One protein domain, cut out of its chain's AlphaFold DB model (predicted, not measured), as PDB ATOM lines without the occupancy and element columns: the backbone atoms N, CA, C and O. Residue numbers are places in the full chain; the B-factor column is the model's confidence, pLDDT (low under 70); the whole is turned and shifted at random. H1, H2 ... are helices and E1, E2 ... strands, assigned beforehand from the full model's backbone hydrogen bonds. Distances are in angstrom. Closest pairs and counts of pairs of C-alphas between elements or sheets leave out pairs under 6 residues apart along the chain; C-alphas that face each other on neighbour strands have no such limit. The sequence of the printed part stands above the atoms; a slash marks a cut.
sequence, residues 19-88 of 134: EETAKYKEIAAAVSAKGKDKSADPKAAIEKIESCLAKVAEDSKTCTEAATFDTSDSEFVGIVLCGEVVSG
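This is residues 19 to 88 of the 134 residues of the protein "Hypothetical protein" of Alexandrium monilatum (UniProt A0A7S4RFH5). The printed part is an open, extended shape without a packed core: two helices, H1 and H2, follow one another as a wide L, and a long loop, residues 63 to 78, leads from the far end of H2 to a small hairpin of E1 and E2. H2 makes much of the length. The printed part has 70 residues, with two named helices and two named strands in the order H1, H2, E1, E2; the sheet, E1 - E2, is antiparallel and the class is mostly helix. The whole is extended, with a radius of gyration of the C-alphas of 20.9 A and spans of 53 by 29 by 24 A.

H1, residues 19 to 36, measures 26.0 A and begins at C-alpha 19 (33.154, 15.022, -6.010). H2, residues 42 to 62, measures 30.9 A and ends at C-alpha 62 (29.151, 5.331, 44.674). E1 is residues 79 to 82, 9.2 A long. E2 is residues 85 to 87, 6.3 A long, and ends at C-alpha 87 (37.791, 28.048, 44.848).

H1 and H2 are apart, though a tight link of 5 residues joins them. Residues 19 to 30, 33 to 38 and 41 to 68 stand free. Every O i to N i+4 pair of H1 is within hydrogen-bond range, and 15 of 17 in H2. E1 and E2 form an antiparallel hairpin at 140 degrees, with a tight link. The C-alphas of Val 80 and Val 86 face each other at 4.7 A; N 87 and O 79 are within hydrogen-bond range at 2.9 A. H1 is apart from both strands, and H2 from E2.

The C-alphas farthest apart, of Glu 19 and Ser 72, are 57.5 A from each other. The printed part has no cut. The link from H2 to E1, 16 residues, is long. Mean pLDDT of the printed part is 74.7; residues 35 to 40, 59 to 69 and 81 to 88 are under 70.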
ATOM      1  N   GLU A  19      32.291  14.257  -6.907       88.06
ATOM      2  CA  GLU A  19      33.154  15.022  -6.010       88.06
ATOM      3  C   GLU A  19      33.128  14.470  -4.578       88.06
ATOM      4  O   GLU A  19      34.181  14.232  -3.989       88.06
ATOM      5  N   GLU A  20      31.942  14.181  -4.035       87.31
ATOM      6  CA  GLU A  20      31.811  13.562  -2.709       87.31
ATOM      7  C   GLU A  20      32.456  12.177  -2.687       87.31
ATOM      8  O   GLU A  20      33.218  11.850  -1.781       87.31
ATOM      9  N   THR A  21      32.225  11.375  -3.728       88.69
ATOM     10  CA  THR A  21      32.836  10.048  -3.855       88.69
ATOM     11  C   THR A  21      34.366  10.129  -3.891       88.69
ATOM     12  O   THR A  21      35.039   9.277  -3.307       88.69
ATOM     13  N   ALA A  22      34.930  11.139  -4.560       91.44
ATOM     14  CA  ALA A  22      36.372  11.368  -4.585       91.44
ATOM     15  C   ALA A  22      36.904  11.760  -3.197       91.44
ATOM     16  O   ALA A  22      37.844  11.125  -2.716       91.44
ATOM     17  N   LYS A  23      36.244  12.706  -2.515       91.94
ATOM     18  CA  LYS A  23      36.585  13.121  -1.143       91.94
ATOM     19  C   LYS A  23      36.551  11.946  -0.162       91.94
ATOM     20  O   LYS A  23      37.498  11.747   0.595       91.94
ATOM     21  N   TYR A  24      35.516  11.107  -0.209       87.88
ATOM     22  CA  TYR A  24      35.436   9.923   0.654       87.88
ATOM     23  C   TYR A  24      36.565   8.922   0.393       87.88
ATOM     24  O   TYR A  24      37.114   8.358   1.341       87.88
ATOM     25  N   LYS A  25      36.948   8.708  -0.871       91.00
ATOM     26  CA  LYS A  25      38.068   7.820  -1.220       91.00
ATOM     27  C   LYS A  25      39.411   8.369  -0.742       91.00
ATOM     28  O   LYS A  25      40.239   7.591  -0.274       91.00
ATOM     29  N   GLU A  26      39.614   9.679  -0.829       91.94
ATOM     30  CA  GLU A  26      40.817  10.346  -0.325       91.94
ATOM     31  C   GLU A  26      40.940  10.197   1.198       91.94
ATOM     32  O   GLU A  26      41.975   9.753   1.696       91.94
ATOM     33  N   ILE A  27      39.854  10.455   1.935       90.38
ATOM     34  CA  ILE A  27      39.803  10.270   3.392       90.38
ATOM     35  C   ILE A  27      40.063   8.805   3.758       90.38
ATOM     36  O   ILE A  27      40.868   8.524   4.647       90.38
ATOM     37  N   ALA A  28      39.435   7.858   3.056       83.69
ATOM     38  CA  ALA A  28      39.645   6.433   3.296       83.69
ATOM     39  C   ALA A  28      41.110   6.016   3.074       83.69
ATOM     40  O   ALA A  28      41.665   5.254   3.874       83.69
ATOM     41  N   ALA A  29      41.759   6.536   2.028       86.19
ATOM     42  CA  ALA A  29      43.176   6.294   1.768       86.19
ATOM     43  C   ALA A  29      44.070   6.904   2.862       86.19
ATOM     44  O   ALA A  29      44.975   6.224   3.351       86.19
ATOM     45  N   ALA A  30      43.783   8.133   3.299       84.56
ATOM     46  CA  ALA A  30      44.520   8.807   4.367       84.56
ATOM     47  C   ALA A  30      44.401   8.068   5.714       84.56
ATOM     48  O   ALA A  30      45.397   7.880   6.413       84.56
ATOM     49  N   VAL A  31      43.205   7.590   6.067       80.00
ATOM     50  CA  VAL A  31      42.980   6.784   7.280       80.00
ATOM     51  C   VAL A  31      43.685   5.428   7.180       80.00
ATOM     52  O   VAL A  31      44.350   5.006   8.126       80.00
ATOM     53  N   SER A  32      43.614   4.768   6.020       76.00
ATOM     54  CA  SER A  32      44.307   3.490   5.792       76.00
ATOM     55  C   SER A  32      45.830   3.630   5.874       76.00
ATOM     56  O   SER A  32      46.501   2.729   6.373       76.00
ATOM     57  N   ALA A  33      46.382   4.751   5.403       78.94
ATOM     58  CA  ALA A  33      47.806   5.062   5.524       78.94
ATOM     59  C   ALA A  33      48.217   5.249   6.994       78.94
ATOM     60  O   ALA A  33      49.157   4.601   7.447       78.94
ATOM     61  N   LYS A  34      47.436   6.004   7.780       74.00
ATOM     62  CA  LYS A  34      47.659   6.169   9.230       74.00
ATOM     63  C   LYS A  34      47.643   4.845  10.002       74.00
ATOM     64  O   LYS A  34      48.398   4.691  10.965       74.00
ATOM     65  N   GLY A  35      46.813   3.890   9.576       67.25
ATOM     66  CA  GLY A  35      46.792   2.526  10.115       67.25
ATOM     67  C   GLY A  35      48.048   1.709   9.783       67.25
ATOM     68  O   GLY A  35      48.483   0.904  10.603       67.25
ATOM     69  N   LYS A  36      48.682   1.934   8.620       66.88
ATOM     70  CA  LYS A  36      49.954   1.280   8.242       66.88
ATOM     71  C   LYS A  36      51.141   1.809   9.044       66.88
ATOM     72  O   LYS A  36      52.013   1.025   9.408       66.88
ATOM     73  N   ASP A  37      51.118   3.091   9.395       67.75
ATOM     74  CA  ASP A  37      52.140   3.734  10.230       67.75
ATOM     75  C   ASP A  37      51.967   3.437  11.737       67.75
ATOM     76  O   ASP A  37      52.647   4.034  12.568       67.75
ATOM     77  N   LYS A  38      51.040   2.536  12.114       60.78
ATOM     78  CA  LYS A  38      50.639   2.228  13.506       60.78
ATOM     79  C   LYS A  38      50.177   3.448  14.323       60.78
ATOM     80  O   LYS A  38      50.054   3.359  15.539       60.78
ATOM     81  N   SER A  39      49.896   4.577  13.670       63.78
ATOM     82  CA  SER A  39      49.430   5.806  14.331       63.78
ATOM     83  C   SER A  39      47.932   5.775  14.654       63.78
ATOM     84  O   SER A  39      47.476   6.473  15.555       63.78
ATOM     85  N   ALA A  40      47.171   4.947  13.935       66.31
ATOM     86  CA  ALA A  40      45.770   4.669  14.207       66.31
ATOM     87  C   ALA A  40      45.631   3.221  14.693       66.31
ATOM     88  O   ALA A  40      45.655   2.290  13.890       66.31
ATOM     89  N   ASP A  41      45.495   3.047  16.007       75.38
ATOM     90  CA  ASP A  41      45.156   1.767  16.628       75.38
ATOM     91  C   ASP A  41      43.690   1.800  17.095       75.38
ATOM     92  O   ASP A  41      43.390   2.294  18.187       75.38
ATOM     93  N   PRO A  42      42.748   1.319  16.262       76.62
ATOM     94  CA  PRO A  42      41.336   1.316  16.617       76.62
ATOM     95  C   PRO A  42      41.042   0.401  17.808       76.62
ATOM     96  O   PRO A  42      40.100   0.679  18.543       76.62
ATOM     97  N   LYS A  43      41.842  -0.649  18.041       79.75
ATOM     98  CA  LYS A  43      41.656  -1.530  19.201       79.75
ATOM     99  C   LYS A  43      42.046  -0.809  20.482       79.75
ATOM    100  O   LYS A  43      41.239  -0.768  21.400       79.75
ATOM    101  N   ALA A  44      43.199  -0.140  20.502       81.31
ATOM    102  CA  ALA A  44      43.598   0.670  21.654       81.31
ATOM    103  C   ALA A  44      42.624   1.830  21.928       81.31
ATOM    104  O   ALA A  44      42.431   2.225  23.076       81.31
ATOM    105  N   ALA A  45      42.002   2.402  20.890       80.88
ATOM    106  CA  ALA A  45      40.962   3.415  21.066       80.88
ATOM    107  C   ALA A  45      39.687   2.830  21.695       80.88
ATOM    108  O   ALA A  45      39.140   3.434  22.615       80.88
ATOM    109  N   ILE A  46      39.244   1.654  21.239       87.06
ATOM    110  CA  ILE A  46      38.095   0.942  21.814       87.06
ATOM    111  C   ILE A  46      38.374   0.569  23.272       87.06
ATOM    112  O   ILE A  46      37.566   0.901  24.132       87.06
ATOM    113  N   GLU A  47      39.541  -0.002  23.574       89.75
ATOM    114  CA  GLU A  47      39.941  -0.357  24.944       89.75
ATOM    115  C   GLU A  47      39.941   0.864  25.880       89.75
ATOM    116  O   GLU A  47      39.498   0.780  27.027       89.75
ATOM    117  N   LYS A  48      40.380   2.035  25.396       85.00
ATOM    118  CA  LYS A  48      40.300   3.292  26.160       85.00
ATOM    119  C   LYS A  48      38.860   3.733  26.404       85.00
ATOM    120  O   LYS A  48      38.544   4.148  27.513       85.00
ATOM    121  N   ILE A  49      38.000   3.656  25.388       88.44
ATOM    122  CA  ILE A  49      36.579   4.014  25.515       88.44
ATOM    123  C   ILE A  49      35.889   3.084  26.519       88.44
ATOM    124  O   ILE A  49      35.190   3.563  27.408       88.44
ATOM    125  N   GLU A  50      36.129   1.777  26.425       91.44
ATOM    126  CA  GLU A  50      35.601   0.778  27.357       91.44
ATOM    127  C   GLU A  50      36.102   1.017  28.786       91.44
ATOM    128  O   GLU A  50      35.310   0.979  29.727       91.44
ATOM    129  N   SER A  51      37.387   1.347  28.957       89.12
ATOM    130  CA  SER A  51      37.954   1.690  30.266       89.12
ATOM    131  C   SER A  51      37.307   2.937  30.876       89.12
ATOM    132  O   SER A  51      36.962   2.929  32.057       89.12
ATOM    133  N   CYS A  52      37.096   3.995  30.087       82.62
ATOM    134  CA  CYS A  52      36.406   5.197  30.557       82.62
ATOM    135  C   CYS A  52      34.946   4.905  30.931       82.62
ATOM    136  O   CYS A  52      34.490   5.341  31.983       82.62
ATOM    137  N   LEU A  53      34.225   4.141  30.106       87.62
ATOM    138  CA  LEU A  53      32.834   3.770  30.378       87.62
ATOM    139  C   LEU A  53      32.699   2.908  31.638       87.62
ATOM    140  O   LEU A  53      31.758   3.102  32.406       87.62
ATOM    141  N   ALA A  54      33.643   1.995  31.882       88.56
ATOM    142  CA  ALA A  54      33.662   1.184  33.095       88.56
ATOM    143  C   ALA A  54      33.843   2.042  34.357       88.56
ATOM    144  O   ALA A  54      33.112   1.838  35.322       88.56
ATOM    145  N   LYS A  55      34.744   3.035  34.322       82.06
ATOM    146  CA  LYS A  55      34.947   3.976  35.438       82.06
ATOM    147  C   LYS A  55      33.711   4.829  35.710       82.06
ATOM    148  O   LYS A  55      33.263   4.895  36.842       82.06
ATOM    149  N   VAL A  56      33.087   5.383  34.669       79.50
ATOM    150  CA  VAL A  56      31.836   6.153  34.820       79.50
ATOM    151  C   VAL A  56      30.719   5.293  35.426       79.50
ATOM    152  O   VAL A  56      29.958   5.755  36.275       79.50
ATOM    153  N   ALA A  57      30.619   4.025  35.019       80.19
ATOM    154  CA  ALA A  57      29.647   3.094  35.584       80.19
ATOM    155  C   ALA A  57      29.959   2.714  37.046       80.19
ATOM    156  O   ALA A  57      29.033   2.427  37.807       80.19
ATOM    157  N   GLU A  58      31.231   2.703  37.443       75.25
ATOM    158  CA  GLU A  58      31.667   2.515  38.830       75.25
ATOM    159  C   GLU A  58      31.329   3.747  39.685       75.25
ATOM    160  O   GLU A  58      30.637   3.604  40.694       75.25
ATOM    161  N   ASP A  59      31.676   4.947  39.214       65.75
ATOM    162  CA  ASP A  59      31.408   6.225  39.892       65.75
ATOM    163  C   ASP A  59      29.900   6.499  40.058       65.75
ATOM    164  O   ASP A  59      29.448   7.029  41.073       65.75
ATOM    165  N   SER A  60      29.075   6.067  39.096       63.69
ATOM    166  CA  SER A  60      27.611   6.199  39.183       63.69
ATOM    167  C   SER A  60      26.974   5.370  40.308       63.69
ATOM    168  O   SER A  60      25.844   5.651  40.707       63.69
ATOM    169  N   LYS A  61      27.677   4.355  40.832       61.25
ATOM    170  CA  LYS A  61      27.182   3.487  41.917       61.25
ATOM    171  C   LYS A  61      27.564   3.994  43.305       61.25
ATOM    172  O   LYS A  61      26.924   3.598  44.274       61.25
ATOM    173  N   THR A  62      28.593   4.830  43.406       51.94
ATOM    174  CA  THR A  62      29.151   5.331  44.674       51.94
ATOM    175  C   THR A  62      28.744   6.769  44.985       51.94
ATOM    176  O   THR A  62      29.029   7.262  46.073       51.94
ATOM    177  N   CYS A  63      28.002   7.426  44.088       49.06
ATOM    178  CA  CYS A  63      27.538   8.806  44.236       49.06
ATOM    179  C   CYS A  63      26.395   8.986  45.265       49.06
ATOM    180  O   CYS A  63      25.528   9.845  45.102       49.06
ATOM    181  N   THR A  64      26.357   8.158  46.313       52.34
ATOM    182  CA  THR A  64      25.415   8.262  47.439       52.34
ATOM    183  C   THR A  64      26.004   8.976  48.652       52.34
ATOM    184  O   THR A  64      25.255   9.328  49.557       52.34
ATOM    185  N   GLU A  65      27.315   9.221  48.680       56.09
ATOM    186  CA  GLU A  65      27.957  10.041  49.710       56.09
ATOM    187  C   GLU A  65      28.687  11.221  49.072       56.09
ATOM    188  O   GLU A  65      29.199  11.121  47.956       56.09
ATOM    189  N   ALA A  66      28.694  12.363  49.768       58.88
ATOM    190  CA  ALA A  66      29.415  13.548  49.331       58.88
ATOM    191  C   ALA A  66      30.874  13.163  49.063       58.88
ATOM    192  O   ALA A  66      31.567  12.711  49.972       58.88
ATOM    193  N   ALA A  67      31.317  13.309  47.813       60.59
ATOM    194  CA  ALA A  67      32.680  12.990  47.425       60.59
ATOM    195  C   ALA A  67      33.649  13.791  48.304       60.59
ATOM    196  O   ALA A  67      33.733  15.018  48.212       60.59
ATOM    197  N   THR A  68      34.357  13.098  49.192       59.38
ATOM    198  CA  THR A  68      35.427  13.683  49.989       59.38
ATOM    199  C   THR A  68      36.642  13.830  49.084       59.38
ATOM    200  O   THR A  68      37.250  12.854  48.653       59.38
ATOM    201  N   PHE A  69      36.968  15.069  48.730       67.44
ATOM    202  CA  PHE A  69      38.155  15.386  47.947       67.44
ATOM    203  C   PHE A  69      39.354  15.527  48.889       67.44
ATOM    204  O   PHE A  69      39.309  16.294  49.856       67.44
ATOM    205  N   ASP A  70      40.438  14.798  48.619       74.75
ATOM    206  CA  ASP A  70      41.696  15.025  49.324       74.75
ATOM    207  C   ASP A  70      42.340  16.309  48.795       74.75
ATOM    208  O   ASP A  70      43.028  16.324  47.778       74.75
ATOM    209  N   THR A  71      42.113  17.413  49.506       72.88
ATOM    210  CA  THR A  71      42.736  18.715  49.204       72.88
ATOM    211  C   THR A  71      44.267  18.707  49.269       72.88
ATOM    212  O   THR A  71      44.891  19.687  48.865       72.88
ATOM    213  N   SER A  72      44.869  17.636  49.793       77.69
ATOM    214  CA  SER A  72      46.320  17.463  49.894       77.69
ATOM    215  C   SER A  72      46.920  16.774  48.667       77.69
ATOM    216  O   SER A  72      48.147  16.718  48.554       77.69
ATOM    217  N   ASP A  73      46.090  16.237  47.766       80.12
ATOM    218  CA  ASP A  73      46.551  15.596  46.538       80.12
ATOM    219  C   ASP A  73      47.210  16.632  45.614       80.12
ATOM    220  O   ASP A  73      46.650  17.685  45.311       80.12
ATOM    221  N   SER A  74      48.414  16.318  45.135       79.44
ATOM    222  CA  SER A  74      49.148  17.145  44.176       79.44
ATOM    223  C   SER A  74      48.430  17.333  42.835       79.44
ATOM    224  O   SER A  74      48.746  18.277  42.112       79.44
ATOM    225  N   GLU A  75      47.491  16.447  42.497       80.56
ATOM    226  CA  GLU A  75      46.660  16.541  41.293       80.56
ATOM    227  C   GLU A  75      45.353  17.322  41.533       80.56
ATOM    228  O   GLU A  75      44.630  17.617  40.577       80.56
ATOM    229  N   PHE A  76      45.044  17.713  42.776       78.38
ATOM    230  CA  PHE A  76      43.847  18.489  43.087       78.38
ATOM    231  C   PHE A  76      44.023  19.963  42.698       78.38
ATOM    232  O   PHE A  76      44.769  20.720  43.316       78.38
ATOM    233  N   VAL A  77      43.285  20.392  41.670       73.75
ATOM    234  CA  VAL A  77      43.359  21.759  41.119       73.75
ATOM    235  C   VAL A  77      42.266  22.679  41.689       73.75
ATOM    236  O   VAL A  77      42.165  23.820  41.264       73.75
ATOM    237  N   GLY A  78      41.469  22.231  42.668       72.06
ATOM    238  CA  GLY A  78      40.399  23.015  43.308       72.06
ATOM    239  C   GLY A  78      39.004  22.836  42.690       72.06
ATOM    240  O   GLY A  78      38.825  22.108  41.713       72.06
ATOM    241  N   ILE A  79      37.992  23.484  43.283       73.00
ATOM    242  CA  ILE A  79      36.584  23.367  42.862       73.00
ATOM    243  C   ILE A  79      36.222  24.559  41.972       73.00
ATOM    244  O   ILE A  79      36.294  25.710  42.405       73.00
ATOM    245  N   VAL A  80      35.806  24.296  40.732       70.56
ATOM    246  CA  VAL A  80      35.371  25.337  39.790       70.56
ATOM    247  C   VAL A  80      33.872  25.581  39.960       70.56
ATOM    248  O   VAL A  80      33.059  24.745  39.579       70.56
ATOM    249  N   LEU A  81      33.506  26.732  40.530       66.06
ATOM    250  CA  LEU A  81      32.102  27.103  40.770       66.06
ATOM    251  C   LEU A  81      31.506  27.954  39.631       66.06
ATOM    252  O   LEU A  81      30.293  27.949  39.432       66.06
ATOM    253  N   CYS A  82      32.340  28.668  38.864       50.25
ATOM    254  CA  CYS A  82      31.935  29.395  37.656       50.25
ATOM    255  C   CYS A  82      33.141  29.711  36.759       50.25
ATOM    256  O   CYS A  82      34.020  30.484  37.144       50.25
ATOM    257  N   GLY A  83      33.150  29.159  35.542       68.94
ATOM    258  CA  GLY A  83      34.118  29.493  34.495       68.94
ATOM    259  C   GLY A  83      35.578  29.310  34.922       68.94
ATOM    260  O   GLY A  83      36.052  28.189  35.051       68.94
ATOM    261  N   GLU A  84      36.288  30.421  35.105       59.56
ATOM    262  CA  GLU A  84      37.740  30.464  35.344       59.56
ATOM    263  C   GLU A  84      38.124  30.608  36.829       59.56
ATOM    264  O   GLU A  84      39.310  30.651  37.157       59.56
ATOM    265  N   VAL A  85      37.151  30.693  37.745       55.19
ATOM    266  CA  VAL A  85      37.430  30.879  39.177       55.19
ATOM    267  C   VAL A  85      37.465  29.530  39.889       55.19
ATOM    268  O   VAL A  85      36.446  28.853  40.048       55.19
ATOM    269  N   VAL A  86      38.665  29.170  40.336       63.25
ATOM    270  CA  VAL A  86      38.935  28.019  41.199       63.25
ATOM    271  C   VAL A  86      38.823  28.462  42.657       63.25
ATOM    272  O   VAL A  86      39.603  29.298  43.117       63.25
ATOM    273  N   SER A  87      37.886  27.877  43.398       64.69
ATOM    274  CA  SER A  87      37.791  28.048  44.848       64.69
ATOM    275  C   SER A  87      38.654  27.001  45.556       64.69
ATOM    276  O   SER A  87      38.484  25.797  45.351       64.69
ATOM    277  N   GLY A  88      39.575  27.468  46.402       57.53
ATOM    278  CA  GLY A  88      40.320  26.645  47.355       57.53
ATOM    279  C   GLY A  88      39.852  26.926  48.784       57.53
ATOM    280  O   GLY A  88      39.731  28.090  49.166       57.53
TER     281      GLY A  88